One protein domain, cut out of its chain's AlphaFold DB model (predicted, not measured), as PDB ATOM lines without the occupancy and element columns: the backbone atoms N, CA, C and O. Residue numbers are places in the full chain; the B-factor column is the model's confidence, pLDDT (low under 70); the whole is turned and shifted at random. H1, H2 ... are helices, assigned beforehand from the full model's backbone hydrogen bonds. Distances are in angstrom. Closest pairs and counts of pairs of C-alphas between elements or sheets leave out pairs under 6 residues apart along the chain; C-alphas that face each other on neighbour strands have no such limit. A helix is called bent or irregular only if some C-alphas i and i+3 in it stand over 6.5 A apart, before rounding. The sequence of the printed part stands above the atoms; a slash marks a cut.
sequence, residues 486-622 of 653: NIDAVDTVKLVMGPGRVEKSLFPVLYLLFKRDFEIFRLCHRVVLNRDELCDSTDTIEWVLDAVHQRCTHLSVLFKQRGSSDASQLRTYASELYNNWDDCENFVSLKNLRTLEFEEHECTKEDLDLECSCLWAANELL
ATOM      1  N   ASN A 486      -7.778   1.205  45.180       86.38
ATOM      2  CA  ASN A 486      -7.922   1.628  46.565       86.38
ATOM      3  C   ASN A 486      -9.197   2.457  46.726       86.38
ATOM      4  O   ASN A 486      -9.225   3.646  46.401       86.38
ATOM      5  N   ILE A 487     -10.253   1.826  47.230       87.69
ATOM      6  CA  ILE A 487     -11.514   2.503  47.526       87.69
ATOM      7  C   ILE A 487     -11.558   2.772  49.026       87.69
ATOM      8  O   ILE A 487     -11.654   1.844  49.815       87.69
ATOM      9  N   ASP A 488     -11.499   4.044  49.409       85.56
ATOM     10  CA  ASP A 488     -11.393   4.506  50.800       85.56
ATOM     11  C   ASP A 488     -12.601   5.336  51.272       85.56
ATOM     12  O   ASP A 488     -12.649   5.797  52.415       85.56
ATOM     13  N   ALA A 489     -13.575   5.561  50.387       83.94
ATOM     14  CA  ALA A 489     -14.762   6.354  50.666       83.94
ATOM     15  C   ALA A 489     -15.941   5.977  49.759       83.94
ATOM     16  O   ALA A 489     -15.782   5.570  48.606       83.94
ATOM     17  N   VAL A 490     -17.159   6.236  50.245       79.56
ATOM     18  CA  VAL A 490     -18.416   6.017  49.501       79.56
ATOM     19  C   VAL A 490     -18.475   6.821  48.194       79.56
ATOM     20  O   VAL A 490     -19.068   6.380  47.210       79.56
ATOM     21  N   ASP A 491     -17.866   8.007  48.153       82.25
ATOM     22  CA  ASP A 491     -17.827   8.814  46.929       82.25
ATOM     23  C   ASP A 491     -16.859   8.226  45.887       82.25
ATOM     24  O   ASP A 491     -17.149   8.287  44.691       82.25
ATOM     25  N   THR A 492     -15.787   7.557  46.328       85.31
ATOM     26  CA  THR A 492     -14.876   6.782  45.471       85.31
ATOM     27  C   THR A 492     -15.596   5.571  44.869       85.31
ATOM     28  O   THR A 492     -15.471   5.319  43.672       85.31
ATOM     29  N   VAL A 493     -16.455   4.888  45.641       85.00
ATOM     30  CA  VAL A 493     -17.319   3.803  45.125       85.00
ATOM     31  C   VAL A 493     -18.201   4.304  43.977       85.00
ATOM     32  O   VAL A 493     -18.281   3.670  42.927       85.00
ATOM     33  N   LYS A 494     -18.843   5.469  44.136       83.06
ATOM     34  CA  LYS A 494     -19.703   6.055  43.089       83.06
ATOM     35  C   LYS A 494     -18.920   6.488  41.853       83.06
ATOM     36  O   LYS A 494     -19.451   6.401  40.749       83.06
ATOM     37  N   LEU A 495     -17.687   6.967  42.033       86.38
ATOM     38  CA  LEU A 495     -16.805   7.325  40.924       86.38
ATOM     39  C   LEU A 495     -16.484   6.094  40.064       86.38
ATOM     40  O   LEU A 495     -16.569   6.178  38.842       86.38
ATOM     41  N   VAL A 496     -16.180   4.961  40.702       86.19
ATOM     42  CA  VAL A 496     -15.840   3.701  40.023       86.19
ATOM     43  C   VAL A 496     -17.071   3.037  39.406       86.19
ATOM     44  O   VAL A 496     -17.053   2.682  38.234       86.19
ATOM     45  N   MET A 497     -18.161   2.885  40.165       84.25
ATOM     46  CA  MET A 497     -19.368   2.179  39.704       84.25
ATOM     47  C   MET A 497     -20.170   2.956  38.649       84.25
ATOM     48  O   MET A 497     -21.058   2.385  38.009       84.25
ATOM     49  N   GLY A 498     -19.861   4.242  38.466       77.88
ATOM     50  CA  GLY A 498     -20.508   5.117  37.502       77.88
ATOM     51  C   GLY A 498     -21.913   5.576  37.922       77.88
ATOM     52  O   GLY A 498     -22.407   5.266  39.011       77.88
ATOM     53  N   PRO A 499     -22.586   6.363  37.066       68.25
ATOM     54  CA  PRO A 499     -23.934   6.840  37.339       68.25
ATOM     55  C   PRO A 499     -24.928   5.677  37.277       68.25
ATOM     56  O   PRO A 499     -25.180   5.113  36.214       68.25
ATOM     57  N   GLY A 500     -25.539   5.332  38.409       70.75
ATOM     58  CA  GLY A 500     -26.550   4.284  38.426       70.75
ATOM     59  C   GLY A 500     -26.798   3.663  39.790       70.75
ATOM     60  O   GLY A 500     -26.433   4.197  40.835       70.75
ATOM     61  N   ARG A 501     -27.483   2.522  39.745       76.88
ATOM     62  CA  ARG A 501     -27.779   1.655  40.885       76.88
ATOM     63  C   ARG A 501     -26.564   0.772  41.179       76.88
ATOM     64  O   ARG A 501     -26.016   0.183  40.249       76.88
ATOM     65  N   VAL A 502     -26.181   0.644  42.449       82.56
ATOM     66  CA  VAL A 502     -25.053  -0.215  42.868       82.56
ATOM     67  C   VAL A 502     -25.287  -1.676  42.479       82.56
ATOM     68  O   VAL A 502     -24.358  -2.385  42.117       82.56
ATOM     69  N   GLU A 503     -26.551  -2.090  42.443       85.00
ATOM     70  CA  GLU A 503     -27.034  -3.414  42.069       85.00
ATOM     71  C   GLU A 503     -26.606  -3.822  40.648       85.00
ATOM     72  O   GLU A 503     -26.448  -5.008  40.373       85.00
ATOM     73  N   LYS A 504     -26.387  -2.851  39.746       83.69
ATOM     74  CA  LYS A 504     -25.964  -3.107  38.361       83.69
ATOM     75  C   LYS A 504     -24.481  -3.483  38.268       83.69
ATOM     76  O   LYS A 504     -24.128  -4.357  37.483       83.69
ATOM     77  N   SER A 505     -23.628  -2.828  39.054       85.94
ATOM     78  CA  SER A 505     -22.165  -2.920  38.909       85.94
ATOM     79  C   SER A 505     -21.490  -3.710  40.035       85.94
ATOM     80  O   SER A 505     -20.288  -3.940  39.969       85.94
ATOM     81  N   LEU A 506     -22.239  -4.150  41.056       88.06
ATOM     82  CA  LEU A 506     -21.698  -4.828  42.238       88.06
ATOM     83  C   LEU A 506     -20.883  -6.081  41.894       88.06
ATOM     84  O   LEU A 506     -19.703  -6.152  42.224       88.06
ATOM     85  N   PHE A 507     -21.495  -7.068  41.232       88.81
ATOM     86  CA  PHE A 507     -20.804  -8.318  40.903       88.81
ATOM     87  C   PHE A 507     -19.641  -8.131  39.926       88.81
ATOM     88  O   PHE A 507     -18.586  -8.702  40.189       88.81
ATOM     89  N   PRO A 508     -19.763  -7.323  38.852       89.44
ATOM     90  CA  PRO A 508     -18.621  -7.007  37.999       89.44
ATOM     91  C   PRO A 508     -17.435  -6.398  38.761       89.44
ATOM     92  O   PRO A 508     -16.300  -6.817  38.552       89.44
ATOM     93  N   VAL A 509     -17.679  -5.457  39.684       89.88
ATOM     94  CA  VAL A 509     -16.613  -4.858  40.507       89.88
ATOM     95  C   VAL A 509     -15.981  -5.896  41.432       89.88
ATOM     96  O   VAL A 509     -14.758  -6.007  41.463       89.88
ATOM     97  N   LEU A 510     -16.788  -6.697  42.138       90.88
ATOM     98  CA  LEU A 510     -16.275  -7.773  42.994       90.88
ATOM     99  C   LEU A 510     -15.460  -8.796  42.197       90.88
ATOM    100  O   LEU A 510     -14.397  -9.208  42.643       90.88
ATOM    101  N   TYR A 511     -15.915  -9.165  40.999       91.38
ATOM    102  CA  TYR A 511     -15.176 -10.049  40.102       91.38
ATOM    103  C   TYR A 511     -13.807  -9.471  39.726       91.38
ATOM    104  O   TYR A 511     -12.811 -10.182  39.812       91.38
ATOM    105  N   LEU A 512     -13.728  -8.189  39.351       89.31
ATOM    106  CA  LEU A 512     -12.456  -7.542  39.010       89.31
ATOM    107  C   LEU A 512     -11.499  -7.472  40.211       89.31
ATOM    108  O   LEU A 512     -10.307  -7.730  40.046       89.31
ATOM    109  N   LEU A 513     -12.017  -7.181  41.410       90.25
ATOM    110  CA  LEU A 513     -11.237  -7.176  42.652       90.25
ATOM    111  C   LEU A 513     -10.716  -8.578  42.994       90.25
ATOM    112  O   LEU A 513      -9.513  -8.758  43.160       90.25
ATOM    113  N   PHE A 514     -11.583  -9.593  42.990       89.75
ATOM    114  CA  PHE A 514     -11.178 -10.972  43.266       89.75
ATOM    115  C   PHE A 514     -10.222 -11.526  42.215       89.75
ATOM    116  O   PHE A 514      -9.300 -12.260  42.558       89.75
ATOM    117  N   LYS A 515     -10.401 -11.164  40.941       86.69
ATOM    118  CA  LYS A 515      -9.466 -11.530  39.877       86.69
ATOM    119  C   LYS A 515      -8.083 -10.942  40.148       86.69
ATOM    120  O   LYS A 515      -7.095 -11.657  40.029       86.69
ATOM    121  N   ARG A 516      -8.005  -9.671  40.554       85.94
ATOM    122  CA  ARG A 516      -6.741  -9.036  40.953       85.94
ATOM    123  C   ARG A 516      -6.115  -9.738  42.159       85.94
ATOM    124  O   ARG A 516      -4.937 -10.081  42.107       85.94
ATOM    125  N   ASP A 517      -6.893  -9.992  43.207       86.69
ATOM    126  CA  ASP A 517      -6.414 -10.668  44.419       86.69
ATOM    127  C   ASP A 517      -5.915 -12.083  44.130       86.69
ATOM    128  O   ASP A 517      -4.890 -12.504  44.662       86.69
ATOM    129  N   PHE A 518      -6.600 -12.809  43.246       84.56
ATOM    130  CA  PHE A 518      -6.172 -14.124  42.787       84.56
ATOM    131  C   PHE A 518      -4.789 -14.071  42.127       84.56
ATOM    132  O   PHE A 518      -3.920 -14.873  42.470       84.56
ATOM    133  N   GLU A 519      -4.534 -13.092  41.256       81.62
ATOM    134  CA  GLU A 519      -3.199 -12.912  40.671       81.62
ATOM    135  C   GLU A 519      -2.142 -12.545  41.727       81.62
ATOM    136  O   GLU A 519      -1.011 -13.036  41.678       81.62
ATOM    137  N   ILE A 520      -2.507 -11.752  42.739       81.50
ATOM    138  CA  ILE A 520      -1.627 -11.434  43.875       81.50
ATOM    139  C   ILE A 520      -1.294 -12.702  44.680       81.50
ATOM    140  O   ILE A 520      -0.125 -12.945  44.982       81.50
ATOM    141  N   PHE A 521      -2.276 -13.563  44.973       81.94
ATOM    142  CA  PHE A 521      -2.039 -14.849  45.641       81.94
ATOM    143  C   PHE A 521      -1.090 -15.749  44.847       81.94
ATOM    144  O   PHE A 521      -0.226 -16.407  45.428       81.94
ATOM    145  N   ARG A 522      -1.188 -15.738  43.516       76.88
ATOM    146  CA  ARG A 522      -0.265 -16.484  42.653       76.88
ATOM    147  C   ARG A 522       1.154 -15.926  42.702       76.88
ATOM    148  O   ARG A 522       2.107 -16.705  42.707       76.88
ATOM    149  N   LEU A 523       1.321 -14.606  42.808       75.19
ATOM    150  CA  LEU A 523       2.631 -13.986  43.030       75.19
ATOM    151  C   LEU A 523       3.232 -14.345  44.397       75.19
ATOM    152  O   LEU A 523       4.439 -14.594  44.476       75.19
ATOM    153  N   CYS A 524       2.410 -14.464  45.448       76.44
ATOM    154  CA  CYS A 524       2.857 -14.879  46.785       76.44
ATOM    155  C   CYS A 524       3.552 -16.251  46.803       76.44
ATOM    156  O   CYS A 524       4.342 -16.522  47.705       76.44
ATOM    157  N   HIS A 525       3.304 -17.123  45.817       73.88
ATOM    158  CA  HIS A 525       3.998 -18.415  45.717       73.88
ATOM    159  C   HIS A 525       5.496 -18.266  45.406       73.88
ATOM    160  O   HIS A 525       6.254 -19.224  45.554       73.88
ATOM    161  N   ARG A 526       5.925 -17.094  44.927       69.75
ATOM    162  CA  ARG A 526       7.279 -16.863  44.407       69.75
ATOM    163  C   ARG A 526       7.989 -15.684  45.054       69.75
ATOM    164  O   ARG A 526       9.215 -15.669  45.048       69.75
ATOM    165  N   VAL A 527       7.246 -14.703  45.563       71.81
ATOM    166  CA  VAL A 527       7.801 -13.457  46.099       71.81
ATOM    167  C   VAL A 527       7.103 -13.083  47.403       71.81
ATOM    168  O   VAL A 527       5.892 -13.247  47.542       71.81
ATOM    169  N   VAL A 528       7.870 -12.556  48.358       78.25
ATOM    170  CA  VAL A 528       7.323 -11.977  49.588       78.25
ATOM    171  C   VAL A 528       6.762 -10.593  49.263       78.25
ATOM    172  O   VAL A 528       7.507  -9.689  48.886       78.25
ATOM    173  N   LEU A 529       5.446 -10.437  49.384       79.06
ATOM    174  CA  LEU A 529       4.757  -9.175  49.116       79.06
ATOM    175  C   LEU A 529       4.706  -8.271  50.354       79.06
ATOM    176  O   LEU A 529       4.878  -8.724  51.489       79.06
ATOM    177  N   ASN A 530       4.430  -6.981  50.135       82.00
ATOM    178  CA  ASN A 530       4.124  -6.062  51.227       82.00
ATOM    179  C   ASN A 530       2.839  -6.521  51.941       82.00
ATOM    180  O   ASN A 530       1.847  -6.854  51.294       82.00
ATOM    181  N   ARG A 531       2.856  -6.508  53.279       79.88
ATOM    182  CA  ARG A 531       1.705  -6.834  54.131       79.88
ATOM    183  C   ARG A 531       0.464  -6.019  53.764       79.88
ATOM    184  O   ARG A 531      -0.640  -6.548  53.837       79.88
ATOM    185  N   ASP A 532       0.665  -4.767  53.371       81.06
ATOM    186  CA  ASP A 532      -0.425  -3.827  53.131       81.06
ATOM    187  C   ASP A 532      -1.145  -4.085  51.792       81.06
ATOM    188  O   ASP A 532      -2.267  -3.635  51.614       81.06
ATOM    189  N   GLU A 533      -0.571  -4.874  50.870       82.81
ATOM    190  CA  GLU A 533      -1.159  -5.121  49.540       82.81
ATOM    191  C   GLU A 533      -2.531  -5.822  49.619       82.81
ATOM    192  O   GLU A 533      -3.492  -5.397  48.979       82.81
ATOM    193  N   LEU A 534      -2.643  -6.876  50.439       83.94
ATOM    194  CA  LEU A 534      -3.904  -7.603  50.648       83.94
ATOM    195  C   LEU A 534      -4.795  -6.942  51.712       83.94
ATOM    196  O   LEU A 534      -6.016  -7.109  51.676       83.94
ATOM    197  N   CYS A 535      -4.209  -6.192  52.653       82.19
ATOM    198  CA  CYS A 535      -4.985  -5.407  53.614       82.19
ATOM    199  C   CYS A 535      -5.766  -4.296  52.901       82.19
ATOM    200  O   CYS A 535      -6.976  -4.218  53.078       82.19
ATOM    201  N   ASP A 536      -5.117  -3.540  52.014       83.25
ATOM    202  CA  ASP A 536      -5.759  -2.481  51.225       83.25
ATOM    203  C   ASP A 536      -6.885  -3.029  50.323       83.25
ATOM    204  O   ASP A 536      -7.919  -2.383  50.130       83.25
ATOM    205  N   SER A 537      -6.708  -4.240  49.778       86.06
ATOM    206  CA  SER A 537      -7.754  -4.904  48.987       86.06
ATOM    207  C   SER A 537      -8.950  -5.328  49.848       86.06
ATOM    208  O   SER A 537     -10.105  -5.131  49.466       86.06
ATOM    209  N   THR A 538      -8.685  -5.834  51.058       86.44
ATOM    210  CA  THR A 538      -9.736  -6.183  52.027       86.44
ATOM    211  C   THR A 538     -10.568  -4.953  52.389       86.44
ATOM    212  O   THR A 538     -11.796  -5.011  52.315       86.44
ATOM    213  N   ASP A 539      -9.907  -3.834  52.694       84.31
ATOM    214  CA  ASP A 539     -10.567  -2.563  53.000       84.31
ATOM    215  C   ASP A 539     -11.411  -2.082  51.805       84.31
ATOM    216  O   ASP A 539     -12.558  -1.666  51.961       84.31
ATOM    217  N   THR A 540     -10.885  -2.211  50.583       89.31
ATOM    218  CA  THR A 540     -11.599  -1.864  49.344       89.31
ATOM    219  C   THR A 540     -12.881  -2.683  49.162       89.31
ATOM    220  O   THR A 540     -13.934  -2.124  48.841       89.31
ATOM    221  N   ILE A 541     -12.827  -4.000  49.388       90.94
ATOM    222  CA  ILE A 541     -14.007  -4.876  49.327       90.94
ATOM    223  C   ILE A 541     -15.012  -4.494  50.419       90.94
ATOM    224  O   ILE A 541     -16.213  -4.432  50.146       90.94
ATOM    225  N   GLU A 542     -14.545  -4.195  51.633       86.62
ATOM    226  CA  GLU A 542     -15.399  -3.751  52.737       86.62
ATOM    227  C   GLU A 542     -16.149  -2.462  52.378       86.62
ATOM    228  O   GLU A 542     -17.366  -2.404  52.549       86.62
ATOM    229  N   TRP A 543     -15.479  -1.473  51.779       87.81
ATOM    230  CA  TRP A 543     -16.123  -0.238  51.322       87.81
ATOM    231  C   TRP A 543     -17.176  -0.464  50.232       87.81
ATOM    232  O   TRP A 543     -18.231   0.181  50.243       87.81
ATOM    233  N   VAL A 544     -16.929  -1.387  49.295       89.00
ATOM    234  CA  VAL A 544     -17.920  -1.764  48.274       89.00
ATOM    235  C   VAL A 544     -19.146  -2.411  48.926       89.00
ATOM    236  O   VAL A 544     -20.278  -2.042  48.606       89.00
ATOM    237  N   LEU A 545     -18.948  -3.338  49.866       88.25
ATOM    238  CA  LEU A 545     -20.043  -3.999  50.580       88.25
ATOM    239  C   LEU A 545     -20.787  -3.040  51.522       88.25
ATOM    240  O   LEU A 545     -22.012  -3.123  51.627       88.25
ATOM    241  N   ASP A 546     -20.097  -2.085  52.147       85.75
ATOM    242  CA  ASP A 546     -20.722  -1.049  52.973       85.75
ATOM    243  C   ASP A 546     -21.634  -0.145  52.133       85.75
ATOM    244  O   ASP A 546     -22.767   0.136  52.526       85.75
ATOM    245  N   ALA A 547     -21.228   0.223  50.912       86.75
ATOM    246  CA  ALA A 547     -22.097   0.962  49.995       86.75
ATOM    247  C   ALA A 547     -23.395   0.192  49.672       86.75
ATOM    248  O   ALA A 547     -24.478   0.786  49.582       86.75
ATOM    249  N   VAL A 548     -23.314  -1.137  49.553       86.94
ATOM    250  CA  VAL A 548     -24.479  -2.018  49.367       86.94
ATOM    251  C   VAL A 548     -25.331  -2.089  50.637       86.94
ATOM    252  O   VAL A 548     -26.559  -2.004  50.554       86.94
ATOM    253  N   HIS A 549     -24.712  -2.162  51.815       85.12
ATOM    254  CA  HIS A 549     -25.410  -2.142  53.101       85.12
ATOM    255  C   HIS A 549     -26.163  -0.818  53.327       85.12
ATOM    256  O   HIS A 549     -27.346  -0.813  53.689       85.12
ATOM    257  N   GLN A 550     -25.529   0.318  53.024       84.44
ATOM    258  CA  GLN A 550     -26.164   1.638  53.049       84.44
ATOM    259  C   GLN A 550     -27.336   1.715  52.063       84.44
ATOM    260  O   GLN A 550     -28.406   2.238  52.398       84.44
ATOM    261  N   ARG A 551     -27.177   1.151  50.857       85.94
ATOM    262  CA  ARG A 551     -28.250   1.071  49.858       85.94
ATOM    263  C   ARG A 551     -29.439   0.250  50.362       85.94
ATOM    264  O   ARG A 551     -30.573   0.725  50.249       85.94
ATOM    265  N   CYS A 552     -29.191  -0.920  50.943       83.75
ATOM    266  CA  CYS A 552     -30.218  -1.787  51.526       83.75
ATOM    267  C   CYS A 552     -30.963  -1.083  52.674       83.75
ATOM    268  O   CYS A 552     -32.198  -1.065  52.720       83.75
ATOM    269  N   THR A 553     -30.228  -0.389  53.549       83.81
ATOM    270  CA  THR A 553     -30.802   0.404  54.648       83.81
ATOM    271  C   THR A 553     -31.706   1.522  54.123       83.81
ATOM    272  O   THR A 553     -32.821   1.712  54.613       83.81
ATOM    273  N   HIS A 554     -31.274   2.247  53.088       83.62
ATOM    274  CA  HIS A 554     -32.085   3.295  52.468       83.62
ATOM    275  C   HIS A 554     -33.351   2.720  51.810       83.62
ATOM    276  O   HIS A 554     -34.440   3.261  52.009       83.62
ATOM    277  N   LEU A 555     -33.243   1.604  51.082       83.00
ATOM    278  CA  LEU A 555     -34.401   0.907  50.511       83.00
ATOM    279  C   LEU A 555     -35.400   0.484  51.589       83.00
ATOM    280  O   LEU A 555     -36.593   0.747  51.451       83.00
ATOM    281  N   SER A 556     -34.906  -0.059  52.701       80.25
ATOM    282  CA  SER A 556     -35.727  -0.414  53.861       80.25
ATOM    283  C   SER A 556     -36.511   0.791  54.387       80.25
ATOM    284  O   SER A 556     -37.712   0.703  54.618       80.25
ATOM    285  N   VAL A 557     -35.866   1.954  54.540       83.19
ATOM    286  CA  VAL A 557     -36.544   3.187  54.986       83.19
ATOM    287  C   VAL A 557     -37.611   3.644  53.984       83.19
ATOM    288  O   VAL A 557     -38.693   4.068  54.396       83.19
ATOM    289  N   LEU A 558     -37.345   3.545  52.679       81.69
ATOM    290  CA  LEU A 558     -38.305   3.914  51.634       81.69
ATOM    291  C   LEU A 558     -39.525   2.979  51.601       81.69
ATOM    292  O   LEU A 558     -40.649   3.454  51.424       81.69
ATOM    293  N   PHE A 559     -39.333   1.673  51.806       78.69
ATOM    294  CA  PHE A 559     -40.429   0.701  51.858       78.69
ATOM    295  C   PHE A 559     -41.312   0.885  53.099       78.69
ATOM    296  O   PHE A 559     -42.543   0.901  52.961       78.69
ATOM    297  N   LYS A 560     -40.716   1.207  54.260       79.00
ATOM    298  CA  LYS A 560     -41.457   1.637  55.464       79.00
ATOM    299  C   LYS A 560     -42.356   2.839  55.183       79.00
ATOM    300  O   LYS A 560     -43.521   2.847  55.572       79.00
ATOM    301  N   GLN A 561     -41.835   3.859  54.495       79.25
ATOM    302  CA  GLN A 561     -42.595   5.076  54.169       79.25
ATOM    303  C   GLN A 561     -43.754   4.819  53.195       79.25
ATOM    304  O   GLN A 561     -44.768   5.509  53.257       79.25
ATOM    305  N   ARG A 562     -43.627   3.813  52.320       73.56
ATOM    306  CA  ARG A 562     -44.680   3.375  51.387       73.56
ATOM    307  C   ARG A 562     -45.692   2.401  52.012       73.56
ATOM    308  O   ARG A 562     -46.594   1.948  51.315       73.56
ATOM    309  N   GLY A 563     -45.573   2.092  53.307       61.56
ATOM    310  CA  GLY A 563     -46.536   1.275  54.054       61.56
ATOM    311  C   GLY A 563     -46.485  -0.226  53.756       61.56
ATOM    312  O   GLY A 563     -47.466  -0.923  54.003       61.56
ATOM    313  N   SER A 564     -45.374  -0.727  53.210       61.56
ATOM    314  CA  SER A 564     -45.183  -2.149  52.887       61.56
ATOM    315  C   SER A 564     -44.311  -2.857  53.933       61.56
ATOM    316  O   SER A 564     -43.584  -2.205  54.675       61.56
ATOM    317  N   SER A 565     -44.374  -4.195  54.014       59.56
ATOM    318  CA  SER A 565     -43.468  -4.964  54.880       59.56
ATOM    319  C   SER A 565     -42.072  -5.057  54.252       59.56
ATOM    320  O   SER A 565     -41.908  -5.736  53.234       59.56
ATOM    321  N   ASP A 566     -41.080  -4.426  54.882       62.31
ATOM    322  CA  ASP A 566     -39.698  -4.285  54.387       62.31
ATOM    323  C   ASP A 566     -39.077  -5.600  53.904       62.31
ATOM    324  O   ASP A 566     -38.487  -5.661  52.827       62.31
ATOM    325  N   ALA A 567     -39.276  -6.677  54.670       61.94
ATOM    326  CA  ALA A 567     -38.656  -7.967  54.402       61.94
ATOM    327  C   ALA A 567     -39.177  -8.632  53.120       61.94
ATOM    328  O   ALA A 567     -38.414  -9.292  52.433       61.94
ATOM    329  N   SER A 568     -40.453  -8.472  52.757       64.12
ATOM    330  CA  SER A 568     -40.992  -9.149  51.565       64.12
ATOM    331  C   SER A 568     -40.584  -8.465  50.262       64.12
ATOM    332  O   SER A 568     -40.473  -9.144  49.249       64.12
ATOM    333  N   GLN A 569     -40.395  -7.142  50.276       67.44
ATOM    334  CA  GLN A 569     -40.035  -6.381  49.075       67.44
ATOM    335  C   GLN A 569     -38.536  -6.428  48.797       67.44
ATOM    336  O   GLN A 569     -38.147  -6.513  47.639       67.44
ATOM    337  N   LEU A 570     -37.695  -6.443  49.836       69.25
ATOM    338  CA  LEU A 570     -36.253  -6.638  49.660       69.25
ATOM    339  C   LEU A 570     -35.923  -8.022  49.096       69.25
ATOM    340  O   LEU A 570     -35.010  -8.137  48.285       69.25
ATOM    341  N   ARG A 571     -36.703  -9.052  49.454       68.75
ATOM    342  CA  ARG A 571     -36.511 -10.418  48.946       68.75
ATOM    343  C   ARG A 571     -36.698 -10.560  47.444       68.75
ATOM    344  O   ARG A 571     -36.024 -11.383  46.850       68.75
ATOM    345  N   THR A 572     -37.571  -9.763  46.841       70.25
ATOM    346  CA  THR A 572     -37.836  -9.771  45.394       70.25
ATOM    347  C   THR A 572     -37.143  -8.629  44.648       70.25
ATOM    348  O   THR A 572     -37.168  -8.589  43.419       70.25
ATOM    349  N   TYR A 573     -36.498  -7.697  45.356       73.94
ATOM    350  CA  TYR A 573     -35.832  -6.552  44.741       73.94
ATOM    351  C   TYR A 573     -34.511  -6.946  44.067       73.94
ATOM    352  O   TYR A 573     -33.756  -7.761  44.594       73.94
ATOM    353  N   ALA A 574     -34.222  -6.318  42.920       72.94
ATOM    354  CA  ALA A 574     -32.987  -6.497  42.147       72.94
ATOM    355  C   ALA A 574     -32.631  -7.974  41.894       72.94
ATOM    356  O   ALA A 574     -31.516  -8.403  42.172       72.94
ATOM    357  N   SER A 575     -33.591  -8.752  41.383       75.44
ATOM    358  CA  SER A 575     -33.410 -10.188  41.119       75.44
ATOM    359  C   SER A 575     -32.992 -10.970  42.368       75.44
ATOM    360  O   SER A 575     -32.107 -11.818  42.313       75.44
ATOM    361  N   GLU A 576     -33.624 -10.651  43.499       77.94
ATOM    362  CA  GLU A 576     -33.382 -11.277  44.803       77.94
ATOM    363  C   GLU A 576     -31.986 -11.034  45.397       77.94
ATOM    364  O   GLU A 576     -31.604 -11.694  46.365       77.94
ATOM    365  N   LEU A 577     -31.240 -10.043  44.891       79.88
ATOM    366  CA  LEU A 577     -29.891  -9.711  45.368       79.88
ATOM    367  C   LEU A 577     -29.822  -9.526  46.894       79.88
ATOM    368  O   LEU A 577     -28.839  -9.908  47.525       79.88
ATOM    369  N   TYR A 578     -30.872  -8.957  47.491       79.19
ATOM    370  CA  TYR A 578     -30.932  -8.653  48.924       79.19
ATOM    371  C   TYR A 578     -31.649  -9.712  49.772       79.19
ATOM    372  O   TYR A 578     -31.787  -9.519  50.979       79.19
ATOM    373  N   ASN A 579     -32.098 -10.826  49.185       73.31
ATOM    374  CA  ASN A 579     -32.953 -11.821  49.847       73.31
ATOM    375  C   ASN A 579     -32.364 -12.345  51.170       73.31
ATOM    376  O   ASN A 579     -33.080 -12.432  52.168       73.31
ATOM    377  N   ASN A 580     -31.047 -12.575  51.195       70.38
ATOM    378  CA  ASN A 580     -30.319 -13.101  52.356       70.38
ATOM    379  C   ASN A 580     -29.317 -12.107  52.965       70.38
ATOM    380  O   ASN A 580     -28.487 -12.513  53.775       70.38
ATOM    381  N   TRP A 581     -29.357 -10.825  52.586       71.44
ATOM    382  CA  TRP A 581     -28.334  -9.852  53.000       71.44
ATOM    383  C   TRP A 581     -28.268  -9.659  54.525       71.44
ATOM    384  O   TRP A 581     -27.184  -9.537  55.084       71.44
ATOM    385  N   ASP A 582     -29.422  -9.715  55.197       64.50
ATOM    386  CA  ASP A 582     -29.535  -9.603  56.659       64.50
ATOM    387  C   ASP A 582     -29.673 -10.976  57.365       64.50
ATOM    388  O   ASP A 582     -29.860 -11.031  58.584       64.50
ATOM    389  N   ASP A 583     -29.594 -12.101  56.635       65.75
ATOM    390  CA  ASP A 583     -29.706 -13.455  57.207       65.75
ATOM    391  C   ASP A 583     -28.341 -13.975  57.689       65.75
ATOM    392  O   ASP A 583     -27.709 -14.858  57.096       65.75
ATOM    393  N   CYS A 584     -27.893 -13.410  58.812       55.09
ATOM    394  CA  CYS A 584     -26.655 -13.799  59.487       55.09
ATOM    395  C   CYS A 584     -26.712 -15.190  60.149       55.09
ATOM    396  O   CYS A 584     -25.670 -15.724  60.537       55.09
ATOM    397  N   GLU A 585     -27.902 -15.779  60.313       58.16
ATOM    398  CA  GLU A 585     -28.079 -17.049  61.027       58.16
ATOM    399  C   GLU A 585     -28.063 -18.267  60.100       58.16
ATOM    400  O   GLU A 585     -27.584 -19.327  60.515       58.16
ATOM    401  N   ASN A 586     -28.512 -18.126  58.847       64.19
ATOM    402  CA  ASN A 586     -28.536 -19.226  57.885       64.19
ATOM    403  C   ASN A 586     -27.428 -19.102  56.833       64.19
ATOM    404  O   ASN A 586     -26.498 -19.907  56.841       64.19
ATOM    405  N   PHE A 587     -27.489 -18.129  55.923       56.09
ATOM    406  CA  PHE A 587     -26.670 -18.156  54.702       56.09
ATOM    407  C   PHE A 587     -25.172 -17.925  54.967       56.09
ATOM    408  O   PHE A 587     -24.343 -18.725  54.541       56.09
ATOM    409  N   VAL A 588     -24.820 -16.897  55.745       54.91
ATOM    410  CA  VAL A 588     -23.417 -16.557  56.079       54.91
ATOM    411  C   VAL A 588     -22.925 -17.183  57.389       54.91
ATOM    412  O   VAL A 588     -21.881 -16.801  57.922       54.91
ATOM    413  N   SER A 589     -23.658 -18.149  57.955       68.31
ATOM    414  CA  SER A 589     -23.235 -18.759  59.215       68.31
ATOM    415  C   SER A 589     -21.933 -19.543  59.023       68.31
ATOM    416  O   SER A 589     -21.799 -20.364  58.115       68.31
ATOM    417  N   LEU A 590     -20.971 -19.361  59.937       62.34
ATOM    418  CA  LEU A 590     -19.705 -20.112  59.927       62.34
ATOM    419  C   LEU A 590     -19.911 -21.634  59.931       62.34
ATOM    420  O   LEU A 590     -19.026 -22.377  59.516       62.34
ATOM    421  N   LYS A 591     -21.056 -22.112  60.432       73.75
ATOM    422  CA  LYS A 591     -21.409 -23.534  60.402       73.75
ATOM    423  C   LYS A 591     -21.716 -23.995  58.979       73.75
ATOM    424  O   LYS A 591     -21.186 -25.024  58.583       73.75
ATOM    425  N   ASN A 592     -22.499 -23.222  58.230       69.19
ATOM    426  CA  ASN A 592     -22.900 -23.572  56.871       69.19
ATOM    427  C   ASN A 592     -21.763 -23.357  55.865       69.19
ATOM    428  O   ASN A 592     -21.562 -24.200  54.996       69.19
ATOM    429  N   LEU A 593     -20.942 -22.313  56.046       66.81
ATOM    430  CA  LEU A 593     -19.743 -22.078  55.226       66.81
ATOM    431  C   LEU A 593     -18.707 -23.203  55.343       66.81
ATOM    432  O   LEU A 593     -18.023 -23.505  54.376       66.81
ATOM    433  N   ARG A 594     -18.612 -23.867  56.502       71.19
ATOM    434  CA  ARG A 594     -17.720 -25.027  56.694       71.19
ATOM    435  C   ARG A 594     -18.216 -26.311  56.033       71.19
ATOM    436  O   ARG A 594     -17.435 -27.245  55.903       71.19
ATOM    437  N   THR A 595     -19.503 -26.388  55.707       76.25
ATOM    438  CA  THR A 595     -20.131 -27.568  55.092       76.25
ATOM    439  C   THR A 595     -20.411 -27.386  53.604       76.25
ATOM    440  O   THR A 595     -20.908 -28.311  52.973       76.25
ATOM    441  N   LEU A 596     -20.148 -26.197  53.059       70.19
ATOM    442  CA  LEU A 596     -20.251 -25.917  51.633       70.19
ATOM    443  C   LEU A 596     -19.082 -26.598  50.912       70.19
ATOM    444  O   LEU A 596     -17.920 -26.320  51.201       70.19
ATOM    445  N   GLU A 597     -19.407 -27.512  50.001       67.69
ATOM    446  CA  GLU A 597     -18.438 -28.126  49.095       67.69
ATOM    447  C   GLU A 597     -18.185 -27.167  47.928       67.69
ATOM    448  O   GLU A 597     -19.126 -26.729  47.263       67.69
ATOM    449  N   PHE A 598     -16.919 -26.823  47.701       67.38
ATOM    450  CA  PHE A 598     -16.487 -26.050  46.541       67.38
ATOM    451  C   PHE A 598     -15.920 -27.005  45.492       67.38
ATOM    452  O   PHE A 598     -15.305 -28.014  45.832       67.38
ATOM    453  N   GLU A 599     -16.125 -26.692  44.216       68.75
ATOM    454  CA  GLU A 599     -15.499 -27.434  43.124       68.75
ATOM    455  C   GLU A 599     -13.991 -27.143  43.125       68.75
ATOM    456  O   GLU A 599     -13.556 -26.023  42.857       68.75
ATOM    457  N   GLU A 600     -13.189 -28.136  43.510       67.88
ATOM    458  CA  GLU A 600     -11.732 -28.021  43.549       67.88
ATOM    459  C   GLU A 600     -11.146 -28.313  42.161       67.88
ATOM    460  O   GLU A 600     -11.271 -29.420  41.633       67.88
ATOM    461  N   HIS A 601     -10.470 -27.325  41.573       64.81
ATOM    462  CA  HIS A 601      -9.677 -27.510  40.361       64.81
ATOM    463  C   HIS A 601      -8.194 -27.675  40.722       64.81
ATOM    464  O   HIS A 601      -7.585 -26.777  41.307       64.81
ATOM    465  N   GLU A 602      -7.595 -28.813  40.358       59.62
ATOM    466  CA  GLU A 602      -6.153 -29.036  40.517       59.62
ATOM    467  C   GLU A 602      -5.367 -28.106  39.579       59.62
ATOM    468  O   GLU A 602      -5.443 -28.225  38.358       59.62
ATOM    469  N   CYS A 603      -4.591 -27.180  40.148       50.78
ATOM    470  CA  CYS A 603      -3.697 -26.307  39.388       50.78
ATOM    471  C   CYS A 603      -2.508 -27.123  38.851       50.78
ATOM    472  O   CYS A 603      -1.712 -27.650  39.636       50.78
ATOM    473  N   THR A 604      -2.380 -27.258  37.526       62.03
ATOM    474  CA  THR A 604      -1.302 -28.057  36.936       62.03
ATOM    475  C   THR A 604       0.000 -27.262  36.843       62.03
ATOM    476  O   THR A 604       0.034 -26.032  36.813       62.03
ATOM    477  N   LYS A 605       1.126 -27.978  36.773       55.16
ATOM    478  CA  LYS A 605       2.456 -27.368  36.615       55.16
ATOM    479  C   LYS A 605       2.588 -26.593  35.294       55.16
ATOM    480  O   LYS A 605       3.340 -25.631  35.226       55.16
ATOM    481  N   GLU A 606       1.818 -26.987  34.280       53.91
ATOM    482  CA  GLU A 606       1.756 -26.332  32.971       53.91
ATOM    483  C   GLU A 606       0.976 -25.007  33.034       53.91
ATOM    484  O   GLU A 606       1.423 -24.033  32.430       53.91
ATOM    485  N   ASP A 607      -0.093 -24.920  33.839       52.50
ATOM    486  CA  ASP A 607      -0.817 -23.660  34.107       52.50
ATOM    487  C   ASP A 607       0.080 -22.637  34.830       52.50
ATOM    488  O   ASP A 607       0.051 -21.437  34.557       52.50
ATOM    489  N   LEU A 608       0.945 -23.114  35.730       53.47
ATOM    490  CA  LEU A 608       1.920 -22.281  36.441       53.47
ATOM    491  C   LEU A 608       3.071 -21.793  35.543       53.47
ATOM    492  O   LEU A 608       3.625 -20.726  35.814       53.47
ATOM    493  N   ASP A 609       3.442 -22.552  34.506       49.72
ATOM    494  CA  ASP A 609       4.573 -22.257  33.611       49.72
ATOM    495  C   ASP A 609       4.162 -21.453  32.359       49.72
ATOM    496  O   ASP A 609       4.910 -20.569  31.936       49.72
ATOM    497  N   LEU A 610       2.969 -21.683  31.788       47.78
ATOM    498  CA  LEU A 610       2.457 -20.940  30.622       47.78
ATOM    499  C   LEU A 610       2.229 -19.452  30.945       47.78
ATOM    500  O   LEU A 610       2.409 -18.579  30.095       47.78
ATOM    501  N   GLU A 611       1.913 -19.155  32.203       49.19
ATOM    502  CA  GLU A 611       1.619 -17.806  32.685       49.19
ATOM    503  C   GLU A 611       2.847 -17.068  33.252       49.19
ATOM    504  O   GLU A 611       2.825 -15.847  33.417       49.19
ATOM    505  N   CYS A 612       3.981 -17.765  33.431       43.44
ATOM    506  CA  CYS A 612       5.279 -17.160  33.783       43.44
ATOM    507  C   CYS A 612       5.764 -16.113  32.772       43.44
ATOM    508  O   CYS A 612       6.585 -15.259  33.109       43.44
ATOM    509  N   SER A 613       5.270 -16.173  31.534       45.41
ATOM    510  CA  SER A 613       5.572 -15.199  30.481       45.41
ATOM    511  C   SER A 613       5.097 -13.775  30.834       45.41
ATOM    512  O   SER A 613       5.618 -12.801  30.293       45.41
ATOM    513  N   CYS A 614       4.156 -13.624  31.777       45.66
ATOM    514  CA  CYS A 614       3.523 -12.349  32.132       45.66
ATOM    515  C   CYS A 614       4.206 -11.588  33.289       45.66
ATOM    516  O   CYS A 614       3.718 -10.539  33.697       45.66
ATOM    517  N   LEU A 615       5.353 -12.058  33.807       44.59
ATOM    518  CA  LEU A 615       6.078 -11.449  34.944       44.59
ATOM    519  C   LEU A 615       6.467  -9.966  34.756       44.59
ATOM    520  O   LEU A 615       6.741  -9.276  35.736       44.59
ATOM    521  N   TRP A 616       6.462  -9.447  33.525       46.41
ATOM    522  CA  TRP A 616       6.677  -8.024  33.244       46.41
ATOM    523  C   TRP A 616       5.492  -7.126  33.658       46.41
ATOM    524  O   TRP A 616       5.685  -5.920  33.778       46.41
ATOM    525  N   ALA A 617       4.318  -7.698  33.955       50.12
ATOM    526  CA  ALA A 617       3.141  -6.984  34.463       50.12
ATOM    527  C   ALA A 617       3.093  -6.871  36.004       50.12
ATOM    528  O   ALA A 617       2.211  -6.210  36.545       50.12
ATOM    529  N   ALA A 618       4.037  -7.472  36.744       53.75
ATOM    530  CA  ALA A 618       4.016  -7.458  38.215       53.75
ATOM    531  C   ALA A 618       4.084  -6.037  38.813       53.75
ATOM    532  O   ALA A 618       3.474  -5.777  39.845       53.75
ATOM    533  N   ASN A 619       4.768  -5.102  38.140       56.44
ATOM    534  CA  ASN A 619       4.823  -3.693  38.554       56.44
ATOM    535  C   ASN A 619       3.553  -2.895  38.209       56.44
ATOM    536  O   ASN A 619       3.360  -1.824  38.772       56.44
ATOM    537  N   GLU A 620       2.720  -3.376  37.282       62.97
ATOM    538  CA  GLU A 620       1.410  -2.775  36.985       62.97
ATOM    539  C   GLU A 620       0.312  -3.352  37.895       62.97
ATOM    540  O   GLU A 620      -0.686  -2.689  38.161       62.97
ATOM    541  N   LEU A 621       0.513  -4.573  38.409       75.06
ATOM    542  CA  LEU A 621      -0.422  -5.262  39.299       75.06
ATOM    543  C   LEU A 621      -0.287  -4.837  40.773       75.06
ATOM    544  O   LEU A 621      -1.301  -4.684  41.466       75.06
ATOM    545  N   LEU A 622       0.948  -4.674  41.261       76.06
ATOM    546  CA  LEU A 622       1.244  -4.360  42.661       76.06
ATOM    547  C   LEU A 622       1.215  -2.852  42.924       76.06
ATOM    548  O   LEU A 622       1.846  -2.073  42.212       76.06
TER     549      LEU A 622
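Overview. This is residues 486 to 622 of the 653 residues of an uncharacterized protein of Pycnoporus cinnabarinus (UniProt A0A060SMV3). A long, loose helical hairpin of H2 and H3 makes the longest axis, with short H1 crossing it on one side and H4 folded back beside the far end of H3. From H4 the chain returns through small H5 as an open strap, which stands free from residue 589 to 607, to H6 near the turn end of the hairpin. The printed part has 137 residues with six named helices, H1 to H6 in order along the chain, and no named strand; the class is all helix. It is loose, with a radius of gyration of the C-alphas of 18.9 A, and elongated, spanning 59 by 37 by 24 A.

Arrangement. H3, residues 531 to 561, is the hub, touching three helices. H2, residues 502 to 524, touches it at a shallow tilt of 16 degrees, opposite ways, and the two form a helical hairpin; their closest C-alphas, of Val 502 and Val 548, are 6.8 A apart. H1, residues 490 to 497, touches residues 543 to 547 of H3 about perpendicular, at 84 degrees, with the C-alphas of Val 490 and Ala 547 closest at 6.3 A. H1 and H2 only just touch, with 3 pairs of C-alphas within 8 A; the closest, of Met 497 and Ser 505, are 5.9 A apart. H4, residues 566 to 572, touches residues 552 to 560 of H3 at a steep tilt of 68 degrees, only just short of about perpendicular; the C-alphas of Ser 556 and Asp 566 are closest, at 5.6 A. Of these four touching pairs one is at a shallow tilt, and the packing is mostly crossed. H6, residues 605 to 621, is close to but not clearly touching H2, with the C-alphas of Arg 516 and Leu 621 closest at 7.5 A. H5, residues 590 to 593, touches no helix. Every O i to N i+4 pair is within hydrogen-bond range in H1, against 17 of 19 in H2, 25 of 27 in H3, 2 of 3 in H4 and 3 of 13 in H6, where 6 of 14 O i to N i+3 pairs are; H5 is too short for an O i to N i+4 pair.

Along the chain. H3 is 45.9 A long, from C-alpha 531 at (1.705, -6.834, 54.131) to C-alpha 561 at (-42.595, 5.076, 54.169). H2 is 31.8 A long and H6 22.5 A, ending at C-alpha 621 at (-0.422, -5.262, 39.299). H2 and H6 are irregular, with 7.8 A between C-alphas 504 and 507 and between C-alphas 613 and 616, and H3 only just, with 6.6 A between C-alphas 531 and 534. H6 has a kink of 72 degrees near residue 614.

Size, cuts and confidence. The C-alphas farthest apart, of Gly 563 and Asp 609, are 59.9 A apart. The printed part has no cut. The links H4 to H5, 17 residues, and H5 to H6, 11 residues, are long. The mean pLDDT of the printed part is 74.3; 46 residues are under 70, among them 563 to 571, 582 to 590 and 597 to 620.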